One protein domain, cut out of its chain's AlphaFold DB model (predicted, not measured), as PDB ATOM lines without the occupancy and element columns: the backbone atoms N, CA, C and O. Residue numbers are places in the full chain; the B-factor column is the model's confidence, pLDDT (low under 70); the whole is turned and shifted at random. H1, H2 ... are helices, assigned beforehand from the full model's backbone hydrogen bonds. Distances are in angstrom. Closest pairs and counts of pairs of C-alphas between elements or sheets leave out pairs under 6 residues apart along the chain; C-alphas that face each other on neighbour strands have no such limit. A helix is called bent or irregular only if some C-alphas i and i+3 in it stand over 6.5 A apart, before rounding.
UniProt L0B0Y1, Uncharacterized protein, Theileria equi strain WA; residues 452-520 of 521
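AT A GLANCE: This is residues 452 to 520 of the 521 residues of an uncharacterized protein of Theileria equi strain WA (UniProt L0B0Y1). H1, H2 and the long H3 form an arch; beyond a loop and short H4 the chain folds back, bringing H5 into the middle. The 69 printed residues, with five named helices, H1 to H5, and no named strand, are all helix in class and compact: radius of gyration of the C-alphas 11.8 A, spans 33 by 26 by 22 A.

IN THESE COORDINATES: Find C-alpha 452 at (301.568, 257.965, 229.230); H1, residues 452 to 460, runs 12.5 A from there. Next come H2, residues 474 to 479, 8.7 A, and H3, residues 481 to 496, 23.2 A, irregular with C-alphas 482 and 485 7.3 A apart. H4, residues 503 to 506, spans 5.9 A; H5, residues 509 to 518, spans 13.7 A and ends at C-alpha 518, (309.009, 248.044, 233.022).

HOW THE PARTS SIT: H1 and H2 only just touch, with 3 pairs of C-alphas within 8 A, closest Lys 459 and Lys 478, 6.0 A. H2 and H3 meet only through their link. H3 and H5 are close but not clearly touching, closest C-alphas Thr 491 and Leu 515, 7.6 A. H4 and H5 only just touch, only at the corner, with 3 such pairs, closest Phe 505 and Glu 512, 6.9 A. O i to N i+4 pairs are within hydrogen-bond range throughout H1, H2 and H5 and in 10 of 12 in H3; H4 is too short.

THE WHOLE: The printed part has no cut. The H1 to H2 link is long. Residues 497 to 520 have pLDDT under 70.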
ATOM      1  N   GLU A 452     302.940 258.446 229.393       86.75
ATOM      2  CA  GLU A 452     301.568 257.965 229.230       86.75
ATOM      3  C   GLU A 452     301.462 256.449 229.437       86.75
ATOM      4  O   GLU A 452     300.552 255.976 230.126       86.75
ATOM      5  N   GLU A 453     302.410 255.682 228.887       85.56
ATOM      6  CA  GLU A 453     302.481 254.231 229.078       85.56
ATOM      7  C   GLU A 453     302.716 253.876 230.553       85.56
ATOM      8  O   GLU A 453     302.070 252.970 231.093       85.56
ATOM      9  N   PHE A 454     303.573 254.638 231.240       85.00
ATOM     10  CA  PHE A 454     303.813 254.492 232.674       85.00
ATOM     11  C   PHE A 454     302.525 254.663 233.491       85.00
ATOM     12  O   PHE A 454     302.227 253.866 234.388       85.00
ATOM     13  N   TYR A 455     301.714 255.670 233.160       87.31
ATOM     14  CA  TYR A 455     300.460 255.946 233.863       87.31
ATOM     15  C   TYR A 455     299.396 254.879 233.629       87.31
ATOM     16  O   TYR A 455     298.687 254.507 234.574       87.31
ATOM     17  N   GLU A 456     299.291 254.346 232.412       87.19
ATOM     18  CA  GLU A 456     298.376 253.238 232.130       87.19
ATOM     19  C   GLU A 456     298.798 251.955 232.864       87.19
ATOM     20  O   GLU A 456     297.936 251.234 233.378       87.19
ATOM     21  N   ILE A 457     300.101 251.716 233.043       84.50
ATOM     22  CA  ILE A 457     300.594 250.590 233.850       84.50
ATOM     23  C   ILE A 457     300.204 250.747 235.324       84.50
ATOM     24  O   ILE A 457     299.649 249.813 235.910       84.50
ATOM     25  N   ILE A 458     300.388 251.933 235.920       86.31
ATOM     26  CA  ILE A 458     299.946 252.190 237.302       86.31
ATOM     27  C   ILE A 458     298.433 251.968 237.434       86.31
ATOM     28  O   ILE A 458     297.957 251.331 238.375       86.31
ATOM     29  N   LYS A 459     297.647 252.451 236.472       86.75
ATOM     30  CA  LYS A 459     296.186 252.302 236.456       86.75
ATOM     31  C   LYS A 459     295.739 250.837 236.346       86.75
ATOM     32  O   LYS A 459     294.708 250.484 236.928       86.75
ATOM     33  N   GLY A 460     296.520 249.997 235.668       83.75
ATOM     34  CA  GLY A 460     296.310 248.553 235.550       83.75
ATOM     35  C   GLY A 460     296.550 247.760 236.842       83.75
ATOM     36  O   GLY A 460     296.123 246.608 236.934       83.75
ATOM     37  N   LEU A 461     297.177 248.354 237.864       83.69
ATOM     38  CA  LEU A 461     297.453 247.656 239.120       83.69
ATOM     39  C   LEU A 461     296.163 247.258 239.869       83.69
ATOM     40  O   LEU A 461     295.214 248.051 239.953       83.69
ATOM     41  N   PRO A 462     296.126 246.069 240.502       83.38
ATOM     42  CA  PRO A 462     295.018 245.666 241.363       83.38
ATOM     43  C   PRO A 462     295.020 246.468 242.673       83.38
ATOM     44  O   PRO A 462     295.977 246.380 243.439       83.38
ATOM     45  N   ASP A 463     293.931 247.188 242.963       82.88
ATOM     46  CA  ASP A 463     293.821 248.142 244.086       82.88
ATOM     47  C   ASP A 463     294.188 247.554 245.460       82.88
ATOM     48  O   ASP A 463     294.898 248.178 246.245       82.88
ATOM     49  N   TRP A 464     293.699 246.348 245.758       81.62
ATOM     50  CA  TRP A 464     293.770 245.734 247.091       81.62
ATOM     51  C   TRP A 464     294.554 244.421 247.102       81.62
ATOM     52  O   TRP A 464     294.213 243.501 247.854       81.62
ATOM     53  N   LYS A 465     295.572 244.310 246.241       79.38
ATOM     54  CA  LYS A 465     296.583 243.256 246.378       79.38
ATOM     55  C   LYS A 465     297.333 243.461 247.700       79.38
ATOM     56  O   LYS A 465     297.387 244.578 248.211       79.38
ATOM     57  N   ALA A 466     297.832 242.375 248.288       72.88
ATOM     58  CA  ALA A 466     298.613 242.461 249.518       72.88
ATOM     59  C   ALA A 466     299.800 243.412 249.307       72.88
ATOM     60  O   ALA A 466     300.501 243.278 248.303       72.88
ATOM     61  N   CYS A 467     299.983 244.364 250.224       73.38
ATOM     62  CA  CYS A 467     301.116 245.284 250.180       73.38
ATOM     63  C   CYS A 467     302.435 244.512 250.250       73.38
ATOM     64  O   CYS A 467     302.495 243.428 250.846       73.38
ATOM     65  N   GLY A 468     303.491 245.096 249.687       70.56
ATOM     66  CA  GLY A 468     304.848 244.609 249.877       70.56
ATOM     67  C   GLY A 468     305.359 244.888 251.294       70.56
ATOM     68  O   GLY A 468     304.604 245.183 252.225       70.56
ATOM     69  N   VAL A 469     306.680 244.807 251.460       72.19
ATOM     70  CA  VAL A 469     307.369 245.177 252.713       72.19
ATOM     71  C   VAL A 469     307.195 246.657 253.076       72.19
ATOM     72  O   VAL A 469     307.359 247.025 254.228       72.19
ATOM     73  N   ASP A 470     306.817 247.481 252.102       76.94
ATOM     74  CA  ASP A 470     306.470 248.894 252.240       76.94
ATOM     75  C   ASP A 470     305.103 249.134 252.899       76.94
ATOM     76  O   ASP A 470     304.807 250.249 253.321       76.94
ATOM     77  N   GLY A 471     304.225 248.131 252.978       80.44
ATOM     78  CA  GLY A 471     302.917 248.282 253.620       80.44
ATOM     79  C   GLY A 471     301.939 249.221 252.893       80.44
ATOM     80  O   GLY A 471     300.849 249.473 253.416       80.44
ATOM     81  N   VAL A 472     302.268 249.703 251.689       86.06
ATOM     82  CA  VAL A 472     301.429 250.605 250.883       86.06
ATOM     83  C   VAL A 472     300.541 249.804 249.929       86.06
ATOM     84  O   VAL A 472     301.021 248.953 249.181       86.06
ATOM     85  N   TYR A 473     299.231 250.078 249.924       87.38
ATOM     86  CA  TYR A 473     298.330 249.468 248.938       87.38
ATOM     87  C   TYR A 473     298.416 250.190 247.588       87.38
ATOM     88  O   TYR A 473     298.384 251.422 247.528       87.38
ATOM     89  N   ASN A 474     298.367 249.423 246.494       87.56
ATOM     90  CA  ASN A 474     298.288 249.945 245.121       87.56
ATOM     91  C   ASN A 474     297.166 250.976 244.941       87.56
ATOM     92  O   ASN A 474     297.311 251.916 244.168       87.56
ATOM     93  N   PHE A 475     296.058 250.833 245.673       88.62
ATOM     94  CA  PHE A 475     294.973 251.810 245.714       88.62
ATOM     95  C   PHE A 475     295.450 253.251 245.981       88.62
ATOM     96  O   PHE A 475     295.002 254.180 245.308       88.62
ATOM     97  N   PHE A 476     296.361 253.445 246.941       89.94
ATOM     98  CA  PHE A 476     296.880 254.770 247.296       89.94
ATOM     99  C   PHE A 476     297.899 255.279 246.282       89.94
ATOM    100  O   PHE A 476     297.879 256.467 245.959       89.94
ATOM    101  N   ILE A 477     298.711 254.384 245.715       88.75
ATOM    102  CA  ILE A 477     299.612 254.712 244.606       88.75
ATOM    103  C   ILE A 477     298.772 255.242 243.439       88.75
ATOM    104  O   ILE A 477     298.935 256.389 243.044       88.75
ATOM    105  N   LYS A 478     297.755 254.486 243.002       89.62
ATOM    106  CA  LYS A 478     296.869 254.818 241.870       89.62
ATOM    107  C   LYS A 478     296.098 256.131 241.992       89.62
ATOM    108  O   LYS A 478     295.625 256.683 240.996       89.62
ATOM    109  N   ARG A 479     295.851 256.588 243.216       89.44
ATOM    110  CA  ARG A 479     295.054 257.797 243.463       89.44
ATOM    111  C   ARG A 479     295.900 259.012 243.808       89.44
ATOM    112  O   ARG A 479     295.419 260.131 243.662       89.44
ATOM    113  N   THR A 480     297.171 258.822 244.146       89.69
ATOM    114  CA  THR A 480     298.113 259.917 244.396       89.69
ATOM    115  C   THR A 480     298.791 260.364 243.098       89.69
ATOM    116  O   THR A 480     300.004 260.259 242.935       89.69
ATOM    117  N   ARG A 481     298.000 260.909 242.160       87.50
ATOM    118  CA  ARG A 481     298.494 261.370 240.844       87.50
ATOM    119  C   ARG A 481     299.579 262.446 240.933       87.50
ATOM    120  O   ARG A 481     300.384 262.574 240.023       87.50
ATOM    121  N   ARG A 482     299.621 263.208 242.031       86.19
ATOM    122  CA  ARG A 482     300.632 264.253 242.277       86.19
ATOM    123  C   ARG A 482     302.068 263.712 242.314       86.19
ATOM    124  O   ARG A 482     302.989 264.472 242.059       86.19
ATOM    125  N   LEU A 483     302.249 262.422 242.601       87.94
ATOM    126  CA  LEU A 483     303.562 261.770 242.664       87.94
ATOM    127  C   LEU A 483     303.950 261.049 241.372       87.94
ATOM    128  O   LEU A 483     305.049 260.521 241.289       87.94
ATOM    129  N   TYR A 484     303.068 260.996 240.374       89.12
ATOM    130  CA  TYR A 484     303.269 260.180 239.179       89.12
ATOM    131  C   TYR A 484     304.480 260.603 238.352       89.12
ATOM    132  O   TYR A 484     305.298 259.751 238.019       89.12
ATOM    133  N   LEU A 485     304.613 261.903 238.080       88.88
ATOM    134  CA  LEU A 485     305.733 262.445 237.312       88.88
ATOM    135  C   LEU A 485     307.064 262.226 238.044       88.88
ATOM    136  O   LEU A 485     308.008 261.694 237.473       88.88
ATOM    137  N   LEU A 486     307.105 262.542 239.340       88.12
ATOM    138  CA  LEU A 486     308.293 262.356 240.182       88.12
ATOM    139  C   LEU A 486     308.688 260.875 240.248       88.12
ATOM    140  O   LEU A 486     309.853 260.513 240.132       88.12
ATOM    141  N   PHE A 487     307.701 259.988 240.366       87.19
ATOM    142  CA  PHE A 487     307.926 258.550 240.369       87.19
ATOM    143  C   PHE A 487     308.411 258.027 239.008       87.19
ATOM    144  O   PHE A 487     309.291 257.166 238.967       87.19
ATOM    145  N   TYR A 488     307.893 258.563 237.903       87.50
ATOM    146  CA  TYR A 488     308.375 258.271 236.553       87.50
ATOM    147  C   TYR A 488     309.840 258.689 236.382       87.50
ATOM    148  O   TYR A 488     310.650 257.877 235.943       87.50
ATOM    149  N   GLU A 489     310.208 259.902 236.801       86.75
ATOM    150  CA  GLU A 489     311.588 260.402 236.741       86.75
ATOM    151  C   GLU A 489     312.552 259.548 237.574       86.75
ATOM    152  O   GLU A 489     313.617 259.166 237.080       86.75
ATOM    153  N   LEU A 490     312.158 259.163 238.795       85.06
ATOM    154  CA  LEU A 490     312.933 258.250 239.645       85.06
ATOM    155  C   LEU A 490     313.120 256.875 238.989       85.06
ATOM    156  O   LEU A 490     314.213 256.306 239.028       85.06
ATOM    157  N   THR A 491     312.064 256.348 238.365       82.50
ATOM    158  CA  THR A 491     312.082 255.059 237.653       82.50
ATOM    159  C   THR A 491     312.982 255.123 236.429       82.50
ATOM    160  O   THR A 491     313.842 254.259 236.260       82.50
ATOM    161  N   LYS A 492     312.862 256.181 235.628       83.31
ATOM    162  CA  LYS A 492     313.717 256.423 234.468       83.31
ATOM    163  C   LYS A 492     315.180 256.519 234.887       83.31
ATOM    164  O   LYS A 492     316.002 255.773 234.368       83.31
ATOM    165  N   HIS A 493     315.494 257.350 235.884       80.31
ATOM    166  CA  HIS A 493     316.857 257.520 236.389       80.31
ATOM    167  C   HIS A 493     317.451 256.213 236.939       80.31
ATOM    168  O   HIS A 493     318.622 255.924 236.701       80.31
ATOM    169  N   ALA A 494     316.661 255.396 237.640       75.12
ATOM    170  CA  ALA A 494     317.122 254.105 238.152       75.12
ATOM    171  C   ALA A 494     317.362 253.058 237.053       75.12
ATOM    172  O   ALA A 494     318.247 252.217 237.207       75.12
ATOM    173  N   CYS A 495     316.595 253.103 235.961       71.50
ATOM    174  CA  CYS A 495     316.738 252.180 234.837       71.50
ATOM    175  C   CYS A 495     317.843 252.596 233.852       71.50
ATOM    176  O   CYS A 495     318.503 251.725 233.292       71.50
ATOM    177  N   THR A 496     318.063 253.898 233.637       73.25
ATOM    178  CA  THR A 496     319.056 254.415 232.672       73.25
ATOM    179  C   THR A 496     320.375 254.855 233.315       73.25
ATOM    180  O   THR A 496     321.339 255.138 232.606       73.25
ATOM    181  N   GLY A 497     320.433 254.973 234.643       64.31
ATOM    182  CA  GLY A 497     321.612 255.444 235.371       64.31
ATOM    183  C   GLY A 497     322.715 254.381 235.527       64.31
ATOM    184  O   GLY A 497     322.430 253.188 235.601       64.31
ATOM    185  N   PRO A 498     323.998 254.786 235.657       55.19
ATOM    186  CA  PRO A 498     325.130 253.866 235.845       55.19
ATOM    187  C   PRO A 498     325.174 253.212 237.241       55.19
ATOM    188  O   PRO A 498     325.936 252.269 237.467       55.19
ATOM    189  N   HIS A 499     324.371 253.697 238.193       52.19
ATOM    190  CA  HIS A 499     324.294 253.167 239.551       52.19
ATOM    191  C   HIS A 499     323.172 252.134 239.679       52.19
ATOM    192  O   HIS A 499     321.995 252.458 239.551       52.19
ATOM    193  N   LYS A 500     323.542 250.891 240.018       50.06
ATOM    194  CA  LYS A 500     322.580 249.878 240.470       50.06
ATOM    195  C   LYS A 500     321.787 250.433 241.659       50.06
ATOM    196  O   LYS A 500     322.411 250.907 242.612       50.06
ATOM    197  N   PRO A 501     320.452 250.323 241.656       51.66
ATOM    198  CA  PRO A 501     319.667 250.723 242.808       51.66
ATOM    199  C   PRO A 501     320.048 249.890 244.045       51.66
ATOM    200  O   PRO A 501     320.464 248.731 243.938       51.66
ATOM    201  N   SER A 502     319.960 250.517 245.223       43.09
ATOM    202  CA  SER A 502     320.399 249.973 246.517       43.09
ATOM    203  C   SER A 502     319.743 248.623 246.852       43.09
ATOM    204  O   SER A 502     318.681 248.284 246.342       43.09
ATOM    205  N   GLY A 503     320.344 247.816 247.736       43.34
ATOM    206  CA  GLY A 503     319.866 246.457 248.065       43.34
ATOM    207  C   GLY A 503     318.409 246.351 248.563       43.34
ATOM    208  O   GLY A 503     317.824 245.271 248.496       43.34
ATOM    209  N   LEU A 504     317.800 247.464 248.988       44.75
ATOM    210  CA  LEU A 504     316.369 247.589 249.312       44.75
ATOM    211  C   LEU A 504     315.447 247.411 248.089       44.75
ATOM    212  O   LEU A 504     314.276 247.085 248.250       44.75
ATOM    213  N   PHE A 505     315.978 247.566 246.876       45.34
ATOM    214  CA  PHE A 505     315.271 247.431 245.599       45.34
ATOM    215  C   PHE A 505     314.903 245.976 245.252       45.34
ATOM    216  O   PHE A 505     313.961 245.755 244.504       45.34
ATOM    217  N   ARG A 506     315.611 244.986 245.824       39.00
ATOM    218  CA  ARG A 506     315.401 243.534 245.596       39.00
ATOM    219  C   ARG A 506     314.472 242.847 246.605       39.00
ATOM    220  O   ARG A 506     314.311 241.631 246.574       39.00
ATOM    221  N   LYS A 507     313.963 243.588 247.595       39.78
ATOM    222  CA  LYS A 507     313.077 243.053 248.649       39.78
ATOM    223  C   LYS A 507     311.647 243.604 248.563       39.78
ATOM    224  O   LYS A 507     310.786 243.199 249.341       39.78
ATOM    225  N   ARG A 508     311.380 244.542 247.648       45.91
ATOM    226  CA  ARG A 508     310.158 245.361 247.618       45.91
ATOM    227  C   ARG A 508     309.224 244.928 246.498       45.91
ATOM    228  O   ARG A 508     309.188 245.539 245.443       45.91
ATOM    229  N   ILE A 509     308.418 243.907 246.772       47.66
ATOM    230  CA  ILE A 509     307.552 243.214 245.802       47.66
ATOM    231  C   ILE A 509     306.632 244.156 244.990       47.66
ATOM    232  O   ILE A 509     306.446 243.931 243.804       47.66
ATOM    233  N   THR A 510     306.077 245.226 245.566       48.38
ATOM    234  CA  THR A 510     305.164 246.172 244.878       48.38
ATOM    235  C   THR A 510     305.871 247.067 243.855       48.38
ATOM    236  O   THR A 510     305.379 247.249 242.742       48.38
ATOM    237  N   LEU A 511     307.046 247.593 244.208       49.34
ATOM    238  CA  LEU A 511     307.885 248.411 243.323       49.34
ATOM    239  C   LEU A 511     308.676 247.548 242.332       49.34
ATOM    240  O   LEU A 511     308.834 247.926 241.179       49.34
ATOM    241  N   GLU A 512     309.114 246.366 242.755       44.50
ATOM    242  CA  GLU A 512     309.840 245.389 241.942       44.50
ATOM    243  C   GLU A 512     308.931 244.688 240.918       44.50
ATOM    244  O   GLU A 512     309.391 244.370 239.829       44.50
ATOM    245  N   GLU A 513     307.631 244.499 241.192       51.19
ATOM    246  CA  GLU A 513     306.652 244.074 240.176       51.19
ATOM    247  C   GLU A 513     306.417 245.167 239.130       51.19
ATOM    248  O   GLU A 513     306.398 244.867 237.938       51.19
ATOM    249  N   LEU A 514     306.293 246.429 239.556       52.91
ATOM    250  CA  LEU A 514     306.188 247.572 238.648       52.91
ATOM    251  C   LEU A 514     307.436 247.671 237.760       52.91
ATOM    252  O   LEU A 514     307.337 247.615 236.540       52.91
ATOM    253  N   LEU A 515     308.626 247.700 238.355       50.12
ATOM    254  CA  LEU A 515     309.903 247.741 237.638       50.12
ATOM    255  C   LEU A 515     310.190 246.468 236.836       50.12
ATOM    256  O   LEU A 515     310.769 246.544 235.763       50.12
ATOM    257  N   GLY A 516     309.763 245.297 237.304       51.50
ATOM    258  CA  GLY A 516     309.865 244.033 236.577       51.50
ATOM    259  C   GLY A 516     308.940 243.971 235.361       51.50
ATOM    260  O   GLY A 516     309.273 243.296 234.389       51.50
ATOM    261  N   MET A 517     307.813 244.693 235.389       51.31
ATOM    262  CA  MET A 517     306.992 244.959 234.205       51.31
ATOM    263  C   MET A 517     307.676 245.969 233.271       51.31
ATOM    264  O   MET A 517     307.672 245.750 232.065       51.31
ATOM    265  N   PHE A 518     308.330 247.004 233.810       50.97
ATOM    266  CA  PHE A 518     309.009 248.044 233.022       50.97
ATOM    267  C   PHE A 518     310.365 247.625 232.423       50.97
ATOM    268  O   PHE A 518     310.725 248.119 231.367       50.97
ATOM    269  N   MET A 519     311.106 246.701 233.044       41.88
ATOM    270  CA  MET A 519     312.374 246.155 232.519       41.88
ATOM    271  C   MET A 519     312.178 244.940 231.591       41.88
ATOM    272  O   MET A 519     313.142 244.427 231.015       41.88
ATOM    273  N   LYS A 520     310.948 244.414 231.486       39.59
ATOM    274  CA  LYS A 520     310.584 243.346 230.536       39.59
ATOM    275  C   LYS A 520     309.898 243.866 229.268       39.59
ATOM    276  O   LYS A 520     309.830 243.088 228.315       39.59
TER     277      LYS A 520